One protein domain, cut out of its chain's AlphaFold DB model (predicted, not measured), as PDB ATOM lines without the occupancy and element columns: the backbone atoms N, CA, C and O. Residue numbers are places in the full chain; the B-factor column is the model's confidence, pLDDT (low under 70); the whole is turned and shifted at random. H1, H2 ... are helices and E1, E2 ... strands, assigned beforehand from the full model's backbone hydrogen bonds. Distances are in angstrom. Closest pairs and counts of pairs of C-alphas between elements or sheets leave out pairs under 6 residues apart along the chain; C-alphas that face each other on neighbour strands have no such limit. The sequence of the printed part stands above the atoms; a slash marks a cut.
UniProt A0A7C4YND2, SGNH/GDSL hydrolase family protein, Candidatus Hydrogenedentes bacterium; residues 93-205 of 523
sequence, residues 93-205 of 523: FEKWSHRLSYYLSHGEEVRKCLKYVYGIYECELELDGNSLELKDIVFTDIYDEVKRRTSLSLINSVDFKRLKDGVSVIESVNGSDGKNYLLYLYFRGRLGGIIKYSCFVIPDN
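What this domain is: This is residues 93 to 205 of the 523 residues of the protein "SGNH/GDSL hydrolase family protein" of Candidatus Hydrogenedentes bacterium (UniProt A0A7C4YND2). A strongly twisted sheet of five strands curls round one helix, H3, while a second helix, H1, packs on its opposite face. H2 folds back beside H1 to make a helical hairpin and only grazes the sheet. The 113 printed residues include three named helices and five named strands, in the order H1 H2 E1 E2 H3 E3 E4 E5 along the chain; the sheet's order is E2 E1 E5 E4 E3, all antiparallel. The class is mixed, helices and strands, and the whole is compact, with a radius of gyration of the C-alphas of 13.5 A and a rounded outline of 37 by 32 by 27 A.

Where its parts are: In the sheet, E2 is residues 134 to 139 and E1 is residues 121 to 128, 22.7 A from first to last C-alpha. E5 is residues 194 to 204, 29.6 A long, ending at C-alpha 204 (156.238, 115.386, 184.655). E4, residues 180 to 191, is 32.4 A long and bends by 52 degrees at residue 188. E3 is residues 169 to 174, 16.3 A long. H1, residues 93 to 105, begins at C-alpha 93 (159.247, 122.194, 174.925) and is 18.0 A long. H2 is residues 108 to 118, 15.2 A long, and H3 is residues 145 to 155, 15.4 A long.

How they stand to each other: E3, E4 and E5 form a meander, each strand the antiparallel neighbour of the one before. N 171 and O 183 of E3 and E4 are 2.9 A apart, and N 198 and O 186 of E5 and E4 are 2.8 A apart, both within hydrogen-bond range. Between E1 and E5, N 125 and O 197 are 2.8 A apart; between E1 and E2, N 124 and O 138 are 2.8 A apart. E2 and E3 are the edge strands. The sheet curls round H3; the closest C-alphas of H3 and E3 are those of Leu 154 and Val 173, 6.6 A apart. H1 is on the opposite face, which gives three layers, helices on both faces of a sheet. Its height over the sheet is 9.8 A. H1 and H2 touch with residues 103 to 104 of H1 alone, the closest C-alphas being those of Tyr 103 and Arg 111, 5.6 A apart; they run opposite ways at a shallow tilt of 28 degrees. H2 only grazes the sheet, with residues 115 to 118. H3 is apart from H1 and H2. In H1, H2 and H3 every O i to N i+4 pair is within hydrogen-bond range.

The domain as a whole: The two C-alphas farthest apart are those of Gly 192 and Asn 205, 38.4 A. The printed part has no cut. The link from H3 to E3, residues 156 to 168, is long; the other links are tight. The mean pLDDT of the printed part is 84.8, and residues 142 to 143, 164 to 166 and 205 are under 70.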
ATOM      1  N   PHE A  93     160.058 121.309 175.758       77.06
ATOM      2  CA  PHE A  93     159.247 122.194 174.925       77.06
ATOM      3  C   PHE A  93     159.120 121.658 173.494       77.06
ATOM      4  O   PHE A  93     158.004 121.457 173.037       77.06
ATOM      5  N   GLU A  94     160.226 121.331 172.816       83.75
ATOM      6  CA  GLU A  94     160.191 120.778 171.449       83.75
ATOM      7  C   GLU A  94     159.378 119.477 171.379       83.75
ATOM      8  O   GLU A  94     158.505 119.324 170.520       83.75
ATOM      9  N   LYS A  95     159.617 118.563 172.331       86.50
ATOM     10  CA  LYS A  95     158.924 117.270 172.441       86.50
ATOM     11  C   LYS A  95     157.412 117.462 172.607       86.50
ATOM     12  O   LYS A  95     156.626 116.847 171.885       86.50
ATOM     13  N   TRP A  96     156.985 118.322 173.531       86.00
ATOM     14  CA  TRP A  96     155.563 118.529 173.821       86.00
ATOM     15  C   TRP A  96     154.845 119.422 172.816       86.00
ATOM     16  O   TRP A  96     153.689 119.142 172.502       86.00
ATOM     17  N   SER A  97     155.514 120.427 172.249       82.94
ATOM     18  CA  SER A  97     154.950 121.247 171.175       82.94
ATOM     19  C   SER A  97     154.547 120.388 169.979       82.94
ATOM     20  O   SER A  97     153.434 120.536 169.475       82.94
ATOM     21  N   HIS A  98     155.399 119.442 169.566       87.88
ATOM     22  CA  HIS A  98     155.064 118.540 168.465       87.88
ATOM     23  C   HIS A  98     153.905 117.592 168.822       87.88
ATOM     24  O   HIS A  98     152.915 117.526 168.094       87.88
ATOM     25  N   ARG A  99     153.967 116.922 169.983       91.50
ATOM     26  CA  ARG A  99     152.913 115.996 170.448       91.50
ATOM     27  C   ARG A  99     151.543 116.650 170.569       91.50
ATOM     28  O   ARG A  99     150.549 116.051 170.176       91.50
ATOM     29  N   LEU A 100     151.476 117.858 171.122       88.88
ATOM     30  CA  LEU A 100     150.208 118.553 171.339       88.88
ATOM     31  C   LEU A 100     149.671 119.180 170.055       88.88
ATOM     32  O   LEU A 100     148.461 119.176 169.840       88.88
ATOM     33  N   SER A 101     150.549 119.648 169.163       86.50
ATOM     34  CA  SER A 101     150.137 120.026 167.810       86.50
ATOM     35  C   SER A 101     149.506 118.834 167.083       86.50
ATOM     36  O   SER A 101     148.403 118.962 166.552       86.50
ATOM     37  N   TYR A 102     150.140 117.659 167.163       91.12
ATOM     38  CA  TYR A 102     149.608 116.410 166.619       91.12
ATOM     39  C   TYR A 102     148.274 116.022 167.276       91.12
ATOM     40  O   TYR A 102     147.296 115.739 166.592       91.12
ATOM     41  N   TYR A 103     148.185 116.081 168.607       90.81
ATOM     42  CA  TYR A 103     146.949 115.835 169.356       90.81
ATOM     43  C   TYR A 103     145.782 116.700 168.846       90.81
ATOM     44  O   TYR A 103     144.689 116.197 168.575       90.81
ATOM     45  N   LEU A 104     146.019 118.003 168.680       87.38
ATOM     46  CA  LEU A 104     145.007 118.972 168.261       87.38
ATOM     47  C   LEU A 104     144.564 118.789 166.804       87.38
ATOM     48  O   LEU A 104     143.407 119.080 166.493       87.38
ATOM     49  N   SER A 105     145.439 118.295 165.928       88.31
ATOM     50  CA  SER A 105     145.144 118.103 164.503       88.31
ATOM     51  C   SER A 105     144.517 116.747 164.163       88.31
ATOM     52  O   SER A 105     144.024 116.581 163.050       88.31
ATOM     53  N   HIS A 106     144.478 115.798 165.103       91.62
ATOM     54  CA  HIS A 106     143.997 114.436 164.851       91.62
ATOM     55  C   HIS A 106     142.646 114.124 165.502       91.62
ATOM     56  O   HIS A 106     142.177 114.828 166.399       91.62
ATOM     57  N   GLY A 107     142.014 113.052 165.012       89.44
ATOM     58  CA  GLY A 107     140.699 112.583 165.447       89.44
ATOM     59  C   GLY A 107     140.674 111.936 166.835       89.44
ATOM     60  O   GLY A 107     141.691 111.778 167.512       89.44
ATOM     61  N   GLU A 108     139.472 111.539 167.252       89.75
ATOM     62  CA  GLU A 108     139.178 111.078 168.614       89.75
ATOM     63  C   GLU A 108     140.018 109.868 169.056       89.75
ATOM     64  O   GLU A 108     140.497 109.853 170.186       89.75
ATOM     65  N   GLU A 109     140.249 108.885 168.182       90.19
ATOM     66  CA  GLU A 109     141.002 107.665 168.529       90.19
ATOM     67  C   GLU A 109     142.466 107.963 168.886       90.19
ATOM     68  O   GLU A 109     142.982 107.499 169.906       90.19
ATOM     69  N   VAL A 110     143.119 108.815 168.090       93.00
ATOM     70  CA  VAL A 110     144.486 109.285 168.350       93.00
ATOM     71  C   VAL A 110     144.527 110.044 169.673       93.00
ATOM     72  O   VAL A 110     145.342 109.738 170.543       93.00
ATOM     73  N   ARG A 111     143.596 110.984 169.878       92.19
ATOM     74  CA  ARG A 111     143.510 111.759 171.123       92.19
ATOM     75  C   ARG A 111     143.304 110.875 172.350       92.19
ATOM     76  O   ARG A 111     143.970 111.095 173.358       92.19
ATOM     77  N   LYS A 112     142.433 109.862 172.269       91.94
ATOM     78  CA  LYS A 112     142.206 108.880 173.343       91.94
ATOM     79  C   LYS A 112     143.488 108.136 173.702       91.94
ATOM     80  O   LYS A 112     143.815 108.046 174.884       91.94
ATOM     81  N   CYS A 113     144.228 107.653 172.704       93.38
ATOM     82  CA  CYS A 113     145.490 106.948 172.928       93.38
ATOM     83  C   CYS A 113     146.543 107.857 173.576       93.38
ATOM     84  O   CYS A 113     147.139 107.469 174.581       93.38
ATOM     85  N   LEU A 114     146.728 109.086 173.073       93.00
ATOM     86  CA  LEU A 114     147.653 110.047 173.681       93.00
ATOM     87  C   LEU A 114     147.248 110.385 175.123       93.00
ATOM     88  O   LEU A 114     148.095 110.341 176.010       93.00
ATOM     89  N   LYS A 115     145.964 110.668 175.382       90.19
ATOM     90  CA  LYS A 115     145.452 110.936 176.737       90.19
ATOM     91  C   LYS A 115     145.738 109.788 177.692       90.19
ATOM     92  O   LYS A 115     146.252 110.018 178.783       90.19
ATOM     93  N   TYR A 116     145.430 108.564 177.269       89.38
ATOM     94  CA  TYR A 116     145.630 107.371 178.081       89.38
ATOM     95  C   TYR A 116     147.108 107.140 178.414       89.38
ATOM     96  O   TYR A 116     147.449 106.959 179.579       89.38
ATOM     97  N   VAL A 117     147.987 107.183 177.409       90.12
ATOM     98  CA  VAL A 117     149.410 106.852 177.570       90.12
ATOM     99  C   VAL A 117     150.176 107.936 178.326       90.12
ATOM    100  O   VAL A 117     150.986 107.628 179.197       90.12
ATOM    101  N   TYR A 118     149.925 109.205 178.009       88.44
ATOM    102  CA  TYR A 118     150.644 110.332 178.602       88.44
ATOM    103  C   TYR A 118     149.979 110.897 179.863       88.44
ATOM    104  O   TYR A 118     150.535 111.791 180.496       88.44
ATOM    105  N   GLY A 119     148.784 110.418 180.226       86.88
ATOM    106  CA  GLY A 119     148.024 110.950 181.357       86.88
ATOM    107  C   GLY A 119     147.610 112.412 181.172       86.88
ATOM    108  O   GLY A 119     147.595 113.160 182.147       86.88
ATOM    109  N   ILE A 120     147.317 112.826 179.933       87.56
ATOM    110  CA  ILE A 120     146.961 114.215 179.601       87.56
ATOM    111  C   ILE A 120     145.562 114.524 180.129       87.56
ATOM    112  O   ILE A 120     144.605 113.808 179.826       87.56
ATOM    113  N   TYR A 121     145.440 115.641 180.834       87.00
ATOM    114  CA  TYR A 121     144.158 116.232 181.200       87.00
ATOM    115  C   TYR A 121     143.932 117.516 180.411       87.00
ATOM    116  O   TYR A 121     144.789 118.398 180.429       87.00
ATOM    117  N   GLU A 122     142.789 117.623 179.737       89.31
ATOM    118  CA  GLU A 122     142.445 118.775 178.903       89.31
ATOM    119  C   GLU A 122     141.306 119.593 179.526       89.31
ATOM    120  O   GLU A 122     140.240 119.073 179.871       89.31
ATOM    121  N   CYS A 123     141.521 120.900 179.639       89.75
ATOM    122  CA  CYS A 123     140.465 121.858 179.933       89.75
ATOM    123  C   CYS A 123     140.607 123.111 179.071       89.75
ATOM    124  O   CYS A 123     141.667 123.405 178.518       89.75
ATOM    125  N   GLU A 124     139.528 123.868 178.953       91.19
ATOM    126  CA  GLU A 124     139.532 125.184 178.332       91.19
ATOM    127  C   GLU A 124     139.593 126.259 179.411       91.19
ATOM    128  O   GLU A 124     138.914 126.172 180.436       91.19
ATOM    129  N   LEU A 125     140.419 127.273 179.174       91.12
ATOM    130  CA  LEU A 125     140.552 128.441 180.031       91.12
ATOM    131  C   LEU A 125     140.007 129.662 179.306       91.12
ATOM    132  O   LEU A 125     140.334 129.895 178.138       91.12
ATOM    133  N   GLU A 126     139.251 130.476 180.030       91.75
ATOM    134  CA  GLU A 126     138.811 131.789 179.577       91.75
ATOM    135  C   GLU A 126     139.492 132.868 180.419       91.75
ATOM    136  O   GLU A 126     139.314 132.918 181.634       91.75
ATOM    137  N   LEU A 127     140.279 133.733 179.777       89.75
ATOM    138  CA  LEU A 127     140.937 134.873 180.417       89.75
ATOM    139  C   LEU A 127     140.279 136.189 179.993       89.75
ATOM    140  O   LEU A 127     139.825 136.337 178.854       89.75
ATOM    141  N   ASP A 128     140.273 137.180 180.884       88.81
ATOM    142  CA  ASP A 128     139.946 138.556 180.518       88.81
ATOM    143  C   ASP A 128     140.974 139.116 179.526       88.81
ATOM    144  O   ASP A 128     142.178 139.087 179.770       88.81
ATOM    145  N   GLY A 129     140.509 139.674 178.411       83.31
ATOM    146  CA  GLY A 129     141.382 140.176 177.354       83.31
ATOM    147  C   GLY A 129     142.139 141.464 177.678       83.31
ATOM    148  O   GLY A 129     142.951 141.881 176.853       83.31
ATOM    149  N   ASN A 130     141.868 142.106 178.819       83.75
ATOM    150  CA  ASN A 130     142.589 143.290 179.279       83.75
ATOM    151  C   ASN A 130     143.431 142.990 180.526       83.75
ATOM    152  O   ASN A 130     144.601 143.364 180.560       83.75
ATOM    153  N   SER A 131     142.864 142.332 181.544       85.56
ATOM    154  CA  SER A 131     143.587 142.043 182.795       85.56
ATOM    155  C   SER A 131     144.387 140.736 182.773       85.56
ATOM    156  O   SER A 131     145.234 140.546 183.649       85.56
ATOM    157  N   LEU A 132     144.137 139.855 181.789       83.31
ATOM    158  CA  LEU A 132     144.642 138.473 181.717       83.31
ATOM    159  C   LEU A 132     144.276 137.625 182.944       83.31
ATOM    160  O   LEU A 132     144.914 136.614 183.226       83.31
ATOM    161  N   GLU A 133     143.242 138.026 183.683       87.56
ATOM    162  CA  GLU A 133     142.751 137.269 184.832       87.56
ATOM    163  C   GLU A 133     141.863 136.118 184.374       87.56
ATOM    164  O   GLU A 133     141.043 136.262 183.463       87.56
ATOM    165  N   LEU A 134     142.030 134.968 185.022       89.12
ATOM    166  CA  LEU A 134     141.233 133.779 184.772       89.12
ATOM    167  C   LEU A 134     139.769 134.025 185.159       89.12
ATOM    168  O   LEU A 134     139.470 134.305 186.319       89.12
ATOM    169  N   LYS A 135     138.863 133.912 184.183       89.81
ATOM    170  CA  LYS A 135     137.411 134.048 184.360       89.81
ATOM    171  C   LYS A 135     136.723 132.714 184.581       89.81
ATOM    172  O   LYS A 135     135.867 132.626 185.455       89.81
ATOM    173  N   ASP A 136     137.068 131.712 183.777       90.06
ATOM    174  CA  ASP A 136     136.412 130.409 183.828       90.06
ATOM    175  C   ASP A 136     137.346 129.267 183.405       90.06
ATOM    176  O   ASP A 136     138.324 129.473 182.676       90.06
ATOM    177  N   ILE A 137     137.025 128.062 183.882       91.00
ATOM    178  CA  ILE A 137     137.665 126.799 183.510       91.00
ATOM    179  C   ILE A 137     136.574 125.804 183.117       91.00
ATOM    180  O   ILE A 137     135.826 125.311 183.966       91.00
ATOM    181  N   VAL A 138     136.552 125.421 181.843       87.94
ATOM    182  CA  VAL A 138     135.642 124.400 181.320       87.94
ATOM    183  C   VAL A 138     136.400 123.089 181.168       87.94
ATOM    184  O   VAL A 138     137.304 122.953 180.350       87.94
ATOM    185  N   PHE A 139     136.039 122.092 181.967       82.69
ATOM    186  CA  PHE A 139     136.617 120.757 181.850       82.69
ATOM    187  C   PHE A 139     135.997 120.027 180.658       82.69
ATOM    188  O   PHE A 139     134.784 119.830 180.623       82.69
ATOM    189  N   THR A 140     136.825 119.625 179.692       73.94
ATOM    190  CA  THR A 140     136.357 118.947 178.470       73.94
ATOM    191  C   THR A 140     136.248 117.432 178.630       73.94
ATOM    192  O   THR A 140     135.610 116.778 177.812       73.94
ATOM    193  N   ASP A 141     136.844 116.876 179.688       70.00
ATOM    194  CA  ASP A 141     136.836 115.443 179.993       70.00
ATOM    195  C   ASP A 141     135.965 115.108 181.216       70.00
ATOM    196  O   ASP A 141     135.598 115.968 182.018       70.00
ATOM    197  N   ILE A 142     135.660 113.819 181.394       66.62
ATOM    198  CA  ILE A 142     135.120 113.307 182.658       66.62
ATOM    199  C   ILE A 142     136.288 113.190 183.641       66.62
ATOM    200  O   ILE A 142     137.109 112.278 183.547       66.62
ATOM    201  N   TYR A 143     136.362 114.121 184.586       68.44
ATOM    202  CA  TYR A 143     137.359 114.100 185.650       68.44
ATOM    203  C   TYR A 143     136.848 113.321 186.858       68.44
ATOM    204  O   TYR A 143     135.725 113.550 187.315       68.44
ATOM    205  N   ASP A 144     137.704 112.478 187.441       77.44
ATOM    206  CA  ASP A 144     137.523 112.143 188.851       77.44
ATOM    207  C   ASP A 144     137.803 113.380 189.724       77.44
ATOM    208  O   ASP A 144     138.476 114.338 189.319       77.44
ATOM    209  N   GLU A 145     137.243 113.383 190.930       79.44
ATOM    210  CA  GLU A 145     137.292 114.537 191.829       79.44
ATOM    211  C   GLU A 145     138.731 114.934 192.203       79.44
ATOM    212  O   GLU A 145     139.039 116.124 192.327       79.44
ATOM    213  N   VAL A 146     139.633 113.954 192.312       79.88
ATOM    214  CA  VAL A 146     141.042 114.172 192.661       79.88
ATOM    215  C   VAL A 146     141.748 114.906 191.527       79.88
ATOM    216  O   VAL A 146     142.329 115.968 191.748       79.88
ATOM    217  N   LYS A 147     141.636 114.408 190.295       78.25
ATOM    218  CA  LYS A 147     142.249 115.008 189.103       78.25
ATOM    219  C   LYS A 147     141.729 116.410 188.839       78.25
ATOM    220  O   LYS A 147     142.509 117.297 188.480       78.25
ATOM    221  N   ARG A 148     140.425 116.628 189.041       82.94
ATOM    222  CA  ARG A 148     139.818 117.957 188.909       82.94
ATOM    223  C   ARG A 148     140.444 118.927 189.903       82.94
ATOM    224  O   ARG A 148     140.875 120.009 189.514       82.94
ATOM    225  N   ARG A 149     140.540 118.530 191.174       83.88
ATOM    226  CA  ARG A 149     141.137 119.350 192.233       83.88
ATOM    227  C   ARG A 149     142.615 119.644 191.971       83.88
ATOM    228  O   ARG A 149     143.026 120.792 192.128       83.88
ATOM    229  N   THR A 150     143.389 118.650 191.538       84.06
ATOM    230  CA  THR A 150     144.802 118.827 191.173       84.06
ATOM    231  C   THR A 150     144.950 119.817 190.021       84.06
ATOM    232  O   THR A 150     145.696 120.784 190.147       84.06
ATOM    233  N   SER A 151     144.173 119.650 188.947       86.25
ATOM    234  CA  SER A 151     144.207 120.553 187.788       86.25
ATOM    235  C   SER A 151     143.860 121.991 188.182       86.25
ATOM    236  O   SER A 151     144.598 122.908 187.843       86.25
ATOM    237  N   LEU A 152     142.798 122.195 188.973       88.56
ATOM    238  CA  LEU A 152     142.434 123.521 189.494       88.56
ATOM    239  C   LEU A 152     143.562 124.146 190.319       88.56
ATOM    240  O   LEU A 152     143.860 125.325 190.155       88.56
ATOM    241  N   SER A 153     144.182 123.373 191.212       87.88
ATOM    242  CA  SER A 153     145.285 123.857 192.048       87.88
ATOM    243  C   SER A 153     146.476 124.310 191.205       87.88
ATOM    244  O   SER A 153     147.061 125.349 191.494       87.88
ATOM    245  N   LEU A 154     146.827 123.537 190.174       89.25
ATOM    246  CA  LEU A 154     147.946 123.839 189.286       89.25
ATOM    247  C   LEU A 154     147.658 125.075 188.428       89.25
ATOM    248  O   LEU A 154     148.462 126.001 188.401       89.25
ATOM    249  N   ILE A 155     146.487 125.136 187.792       89.38
ATOM    250  CA  ILE A 155     146.080 126.255 186.926       89.38
ATOM    251  C   ILE A 155     146.045 127.568 187.717       89.38
ATOM    252  O   ILE A 155     146.562 128.577 187.247       89.38
ATOM    253  N   ASN A 156     145.514 127.557 188.944       88.06
ATOM    254  CA  ASN A 156     145.465 128.752 189.796       88.06
ATOM    255  C   ASN A 156     146.843 129.229 190.284       88.06
ATOM    256  O   ASN A 156     146.953 130.348 190.779       88.06
ATOM    257  N   SER A 157     147.886 128.401 190.176       85.69
ATOM    258  CA  SER A 157     149.254 128.800 190.528       85.69
ATOM    259  C   SER A 157     149.994 129.510 189.387       85.69
ATOM    260  O   SER A 157     151.056 130.091 189.616       85.69
ATOM    261  N   VAL A 158     149.439 129.485 188.169       83.94
ATOM    262  CA  VAL A 158     150.039 130.121 186.994       83.94
ATOM    263  C   VAL A 158     149.783 131.625 187.026       83.94
ATOM    264  O   VAL A 158     148.647 132.090 187.114       83.94
ATOM    265  N   ASP A 159     150.853 132.408 186.896       85.06
ATOM    266  CA  ASP A 159     150.766 133.856 186.718       85.06
ATOM    267  C   ASP A 159     150.467 134.192 185.249       85.06
ATOM    268  O   ASP A 159     151.367 134.466 184.451       85.06
ATOM    269  N   PHE A 160     149.181 134.167 184.884       83.12
ATOM    270  CA  PHE A 160     148.706 134.429 183.519       83.12
ATOM    271  C   PHE A 160     149.115 135.804 182.972       83.12
ATOM    272  O   PHE A 160     149.176 135.979 181.756       83.12
ATOM    273  N   LYS A 161     149.474 136.767 183.832       79.88
ATOM    274  CA  LYS A 161     149.952 138.094 183.405       79.88
ATOM    275  C   LYS A 161     151.317 138.036 182.720       79.88
ATOM    276  O   LYS A 161     151.688 138.975 182.019       79.88
ATOM    277  N   ARG A 162     152.067 136.942 182.899       76.88
ATOM    278  CA  ARG A 162     153.339 136.690 182.199       76.88
ATOM    279  C   ARG A 162     153.143 136.162 180.786       76.88
ATOM    280  O   ARG A 162     154.083 136.211 179.991       76.88
ATOM    281  N   LEU A 163     151.951 135.659 180.466       73.38
ATOM    282  CA  LEU A 163     151.658 135.185 179.124       73.38
ATOM    283  C   LEU A 163     151.580 136.380 178.185       73.38
ATOM    284  O   LEU A 163     150.864 137.353 178.420       73.38
ATOM    285  N   LYS A 164     152.325 136.295 177.088       68.50
ATOM    286  CA  LYS A 164     152.144 137.219 175.976       68.50
ATOM    287  C   LYS A 164     150.867 136.817 175.244       68.50
ATOM    288  O   LYS A 164     150.680 135.637 174.956       68.50
ATOM    289  N   ASP A 165     150.009 137.797 174.956       66.81
ATOM    290  CA  ASP A 165     148.769 137.567 174.207       66.81
ATOM    291  C   ASP A 165     149.069 136.801 172.906       66.81
ATOM    292  O   ASP A 165     150.006 137.135 172.176       66.81
ATOM    293  N   GLY A 166     148.303 135.740 172.654       66.12
ATOM    294  CA  GLY A 166     148.440 134.890 171.474       66.12
ATOM    295  C   GLY A 166     149.609 133.896 171.474       66.12
ATOM    296  O   GLY A 166     149.823 133.244 170.453       66.12
ATOM    297  N   VAL A 167     150.370 133.752 172.566       71.19
ATOM    298  CA  VAL A 167     151.544 132.859 172.620       71.19
ATOM    299  C   VAL A 167     151.230 131.573 173.381       71.19
ATOM    300  O   VAL A 167     150.664 131.606 174.471       71.19
ATOM    301  N   SER A 168     151.634 130.429 172.817       76.31
ATOM    302  CA  SER A 168     151.580 129.148 173.532       76.31
ATOM    303  C   SER A 168     152.794 128.992 174.446       76.31
ATOM    304  O   SER A 168     153.912 129.302 174.036       76.31
ATOM    305  N   VAL A 169     152.589 128.516 175.674       78.44
ATOM    306  CA  VAL A 169     153.639 128.434 176.706       78.44
ATOM    307  C   VAL A 169     153.595 127.072 177.393       78.44
ATOM    308  O   VAL A 169     152.513 126.512 177.567       78.44
ATOM    309  N   ILE A 170     154.766 126.553 177.780       79.62
ATOM    310  CA  ILE A 170     154.893 125.424 178.706       79.62
ATOM    311  C   ILE A 170     155.440 125.935 180.043       79.62
ATOM    312  O   ILE A 170     156.469 126.607 180.071       79.62
ATOM    313  N   GLU A 171     154.758 125.624 181.137       81.44
ATOM    314  CA  GLU A 171     155.184 125.969 182.496       81.44
ATOM    315  C   GLU A 171     155.355 124.692 183.316       81.44
ATOM    316  O   GLU A 171     154.499 123.808 183.287       81.44
ATOM    317  N   SER A 172     156.456 124.594 184.061       82.38
ATOM    318  CA  SER A 172     156.649 123.521 185.037       82.38
ATOM    319  C   SER A 172     156.092 123.969 186.380       82.38
ATOM    320  O   SER A 172     156.511 124.993 186.921       82.38
ATOM    321  N   VAL A 173     155.180 123.185 186.944       84.38
ATOM    322  CA  VAL A 173     154.472 123.514 188.180       84.38
ATOM    323  C   VAL A 173     154.533 122.334 189.143       84.38
ATOM    324  O   VAL A 173     154.293 121.189 188.762       84.38
ATOM    325  N   ASN A 174     154.827 122.615 190.411       83.81
ATOM    326  CA  ASN A 174     154.812 121.601 191.461       83.81
ATOM    327  C   ASN A 174     153.376 121.402 191.961       83.81
ATOM    328  O   ASN A 174     152.720 122.346 192.408       83.81
ATOM    329  N   GLY A 175     152.899 120.168 191.902       78.69
ATOM    330  CA  GLY A 175     151.632 119.746 192.470       78.69
ATOM    331  C   GLY A 175     151.670 119.695 193.992       78.69
ATOM    332  O   GLY A 175     152.706 119.499 194.627       78.69
ATOM    333  N   SER A 176     150.493 119.843 194.599       76.12
ATOM    334  CA  SER A 176     150.310 119.705 196.049       76.12
ATOM    335  C   SER A 176     150.502 118.269 196.554       76.12
ATOM    336  O   SER A 176     150.642 118.054 197.755       76.12
ATOM    337  N   ASP A 177     150.542 117.298 195.642       76.62
ATOM    338  CA  ASP A 177     150.891 115.895 195.869       76.62
ATOM    339  C   ASP A 177     152.411 115.637 195.867       76.62
ATOM    340  O   ASP A 177     152.835 114.495 196.041       76.62
ATOM    341  N   GLY A 178     153.229 116.678 195.678       75.56
ATOM    342  CA  GLY A 178     154.687 116.581 195.611       75.56
ATOM    343  C   GLY A 178     155.228 116.137 194.249       75.56
ATOM    344  O   GLY A 178     156.436 115.946 194.131       75.56
ATOM    345  N   LYS A 179     154.368 115.983 193.234       81.69
ATOM    346  CA  LYS A 179     154.768 115.639 191.864       81.69
ATOM    347  C   LYS A 179     154.915 116.883 191.004       81.69
ATOM    348  O   LYS A 179     154.277 117.899 191.266       81.69
ATOM    349  N   ASN A 180     155.706 116.793 189.945       85.62
ATOM    350  CA  ASN A 180     155.816 117.874 188.972       85.62
ATOM    351  C   ASN A 180     154.827 117.666 187.828       85.62
ATOM    352  O   ASN A 180     154.481 116.538 187.474       85.62
ATOM    353  N   TYR A 181     154.378 118.773 187.251       87.12
ATOM    354  CA  TYR A 181     153.470 118.800 186.118       87.12
ATOM    355  C   TYR A 181     153.945 119.827 185.096       87.12
ATOM    356  O   TYR A 181     154.410 120.908 185.456       87.12
ATOM    357  N   LEU A 182     153.771 119.509 183.819       87.31
ATOM    358  CA  LEU A 182     153.875 120.460 182.722       87.31
ATOM    359  C   LEU A 182     152.475 120.967 182.384       87.31
ATOM    360  O   LEU A 182     151.558 120.179 182.139       87.31
ATOM    361  N   LEU A 183     152.314 122.286 182.369       89.00
ATOM    362  CA  LEU A 183     151.110 122.957 181.896       89.00
ATOM    363  C   LEU A 183     151.407 123.549 180.529       89.00
ATOM    364  O   LEU A 183     152.194 124.487 180.420       89.00
ATOM    365  N   TYR A 184     150.775 123.007 179.492       87.69
ATOM    366  CA  TYR A 184     150.856 123.565 178.150       87.69
ATOM    367  C   TYR A 184     149.592 124.352 177.830       87.69
ATOM    368  O   TYR A 184     148.491 123.800 177.803       87.69
ATOM    369  N   LEU A 185     149.757 125.641 177.559       86.62
ATOM    370  CA  LEU A 185     148.676 126.553 177.214       86.62
ATOM    371  C   LEU A 185     148.708 126.812 175.713       86.62
ATOM    372  O   LEU A 185     149.630 127.447 175.215       86.62
ATOM    373  N   TYR A 186     147.701 126.326 174.995       86.25
ATOM    374  CA  TYR A 186     147.539 126.517 173.558       86.25
ATOM    375  C   TYR A 186     146.493 127.592 173.266       86.25
ATOM    376  O   TYR A 186     145.323 127.433 173.615       86.25
ATOM    377  N   PHE A 187     146.893 128.678 172.607       86.69
ATOM    378  CA  PHE A 187     145.988 129.779 172.274       86.69
ATOM    379  C   PHE A 187     144.946 129.361 171.221       86.69
ATOM    380  O   PHE A 187     145.291 128.889 170.139       86.69
ATOM    381  N   ARG A 188     143.656 129.555 171.528       85.62
ATOM    382  CA  ARG A 188     142.529 129.223 170.634       85.62
ATOM    383  C   ARG A 188     141.973 130.429 169.886       85.62
ATOM    384  O   ARG A 188     141.393 130.256 168.818       85.62
ATOM    385  N   GLY A 189     142.114 131.630 170.438       87.75
ATOM    386  CA  GLY A 189     141.586 132.848 169.831       87.75
ATOM    387  C   GLY A 189     141.049 133.848 170.849       87.75
ATOM    388  O   GLY A 189     140.996 133.587 172.053       87.75
ATOM    389  N   ARG A 190     140.614 135.001 170.335       88.38
ATOM    390  CA  ARG A 190     139.987 136.077 171.107       88.38
ATOM    391  C   ARG A 190     138.579 136.331 170.582       88.38
ATOM    392  O   ARG A 190     138.403 136.579 169.393       88.38
ATOM    393  N   LEU A 191     137.584 136.300 171.466       86.06
ATOM    394  CA  LEU A 191     136.185 136.556 171.124       86.06
ATOM    395  C   LEU A 191     135.527 137.396 172.220       86.06
ATOM    396  O   LEU A 191     135.565 137.029 173.389       86.06
ATOM    397  N   GLY A 192     134.935 138.537 171.857       83.56
ATOM    398  CA  GLY A 192     134.152 139.352 172.798       83.56
ATOM    399  C   GLY A 192     134.930 139.864 174.019       83.56
ATOM    400  O   GLY A 192     134.358 139.995 175.094       83.56
ATOM    401  N   GLY A 193     136.238 140.117 173.884       86.06
ATOM    402  CA  GLY A 193     137.086 140.536 175.006       86.06
ATOM    403  C   GLY A 193     137.526 139.396 175.931       86.06
ATOM    404  O   GLY A 193     138.152 139.674 176.947       86.06
ATOM    405  N   ILE A 194     137.242 138.141 175.579       89.44
ATOM    406  CA  ILE A 194     137.742 136.939 176.254       89.44
ATOM    407  C   ILE A 194     138.821 136.300 175.381       89.44
ATOM    408  O   ILE A 194     138.675 136.211 174.159       89.44
ATOM    409  N   ILE A 195     139.904 135.861 176.010       89.50
ATOM    410  CA  ILE A 195     140.987 135.098 175.392       89.50
ATOM    411  C   ILE A 195     140.806 133.636 175.799       89.50
ATOM    412  O   ILE A 195     140.716 133.340 176.989       89.50
ATOM    413  N   LYS A 196     140.740 132.726 174.823       90.50
ATOM    414  CA  LYS A 196     140.553 131.292 175.075       90.50
ATOM    415  C   LYS A 196     141.854 130.520 174.902       90.50
ATOM    416  O   LYS A 196     142.547 130.694 173.896       90.50
ATOM    417  N   TYR A 197     142.131 129.613 175.831       89.00
ATOM    418  CA  TYR A 197     143.223 128.643 175.740       89.00
ATOM    419  C   TYR A 197     142.701 127.219 175.920       89.00
ATOM    420  O   TYR A 197     141.804 126.991 176.724       89.00
ATOM    421  N   SER A 198     143.310 126.252 175.236       89.19
ATOM    422  CA  SER A 198     143.310 124.867 175.716       89.19
ATOM    423  C   SER A 198     144.494 124.685 176.652       89.19
ATOM    424  O   SER A 198     145.626 124.981 176.282       89.19
ATOM    425  N   CYS A 199     144.227 124.216 177.858       90.12
ATOM    426  CA  CYS A 199     145.222 123.880 178.856       90.12
ATOM    427  C   CYS A 199     145.358 122.363 178.935       90.12
ATOM    428  O   CYS A 199     144.378 121.648 179.145       90.12
ATOM    429  N   PHE A 200     146.589 121.893 178.775       90.31
ATOM    430  CA  PHE A 200     146.957 120.499 178.945       90.31
ATOM    431  C   PHE A 200     147.793 120.366 180.206       90.31
ATOM    432  O   PHE A 200     148.891 120.919 180.286       90.31
ATOM    433  N   VAL A 201     147.273 119.628 181.181       89.69
ATOM    434  CA  VAL A 201     148.001 119.268 182.397       89.69
ATOM    435  C   VAL A 201     148.595 117.884 182.192       89.69
ATOM    436  O   VAL A 201     147.872 116.915 181.952       89.69
ATOM    437  N   ILE A 202     149.917 117.805 182.271       88.12
ATOM    438  CA  ILE A 202     150.692 116.615 181.939       88.12
ATOM    439  C   ILE A 202     151.575 116.268 183.141       88.12
ATOM    440  O   ILE A 202     152.318 117.135 183.597       88.12
ATOM    441  N   PRO A 203     151.536 115.034 183.665       84.75
ATOM    442  CA  PRO A 203     152.485 114.593 184.683       84.75
ATOM    443  C   PRO A 203     153.931 114.678 184.173       84.75
ATOM    444  O   PRO A 203     154.249 114.146 183.108       84.75
ATOM    445  N   ASP A 204     154.805 115.331 184.934       79.38
ATOM    446  CA  ASP A 204     156.238 115.386 184.655       79.38
ATOM    447  C   ASP A 204     156.988 114.381 185.525       79.38
ATOM    448  O   ASP A 204     157.325 114.643 186.681       79.38
ATOM    449  N   ASN A 205     157.269 113.218 184.946       65.81
ATOM    450  CA  ASN A 205     158.017 112.163 185.622       65.81
ATOM    451  C   ASN A 205     159.542 112.384 185.563       65.81
ATOM    452  O   ASN A 205     160.289 111.612 186.165       65.81
TER     453      ASN A 205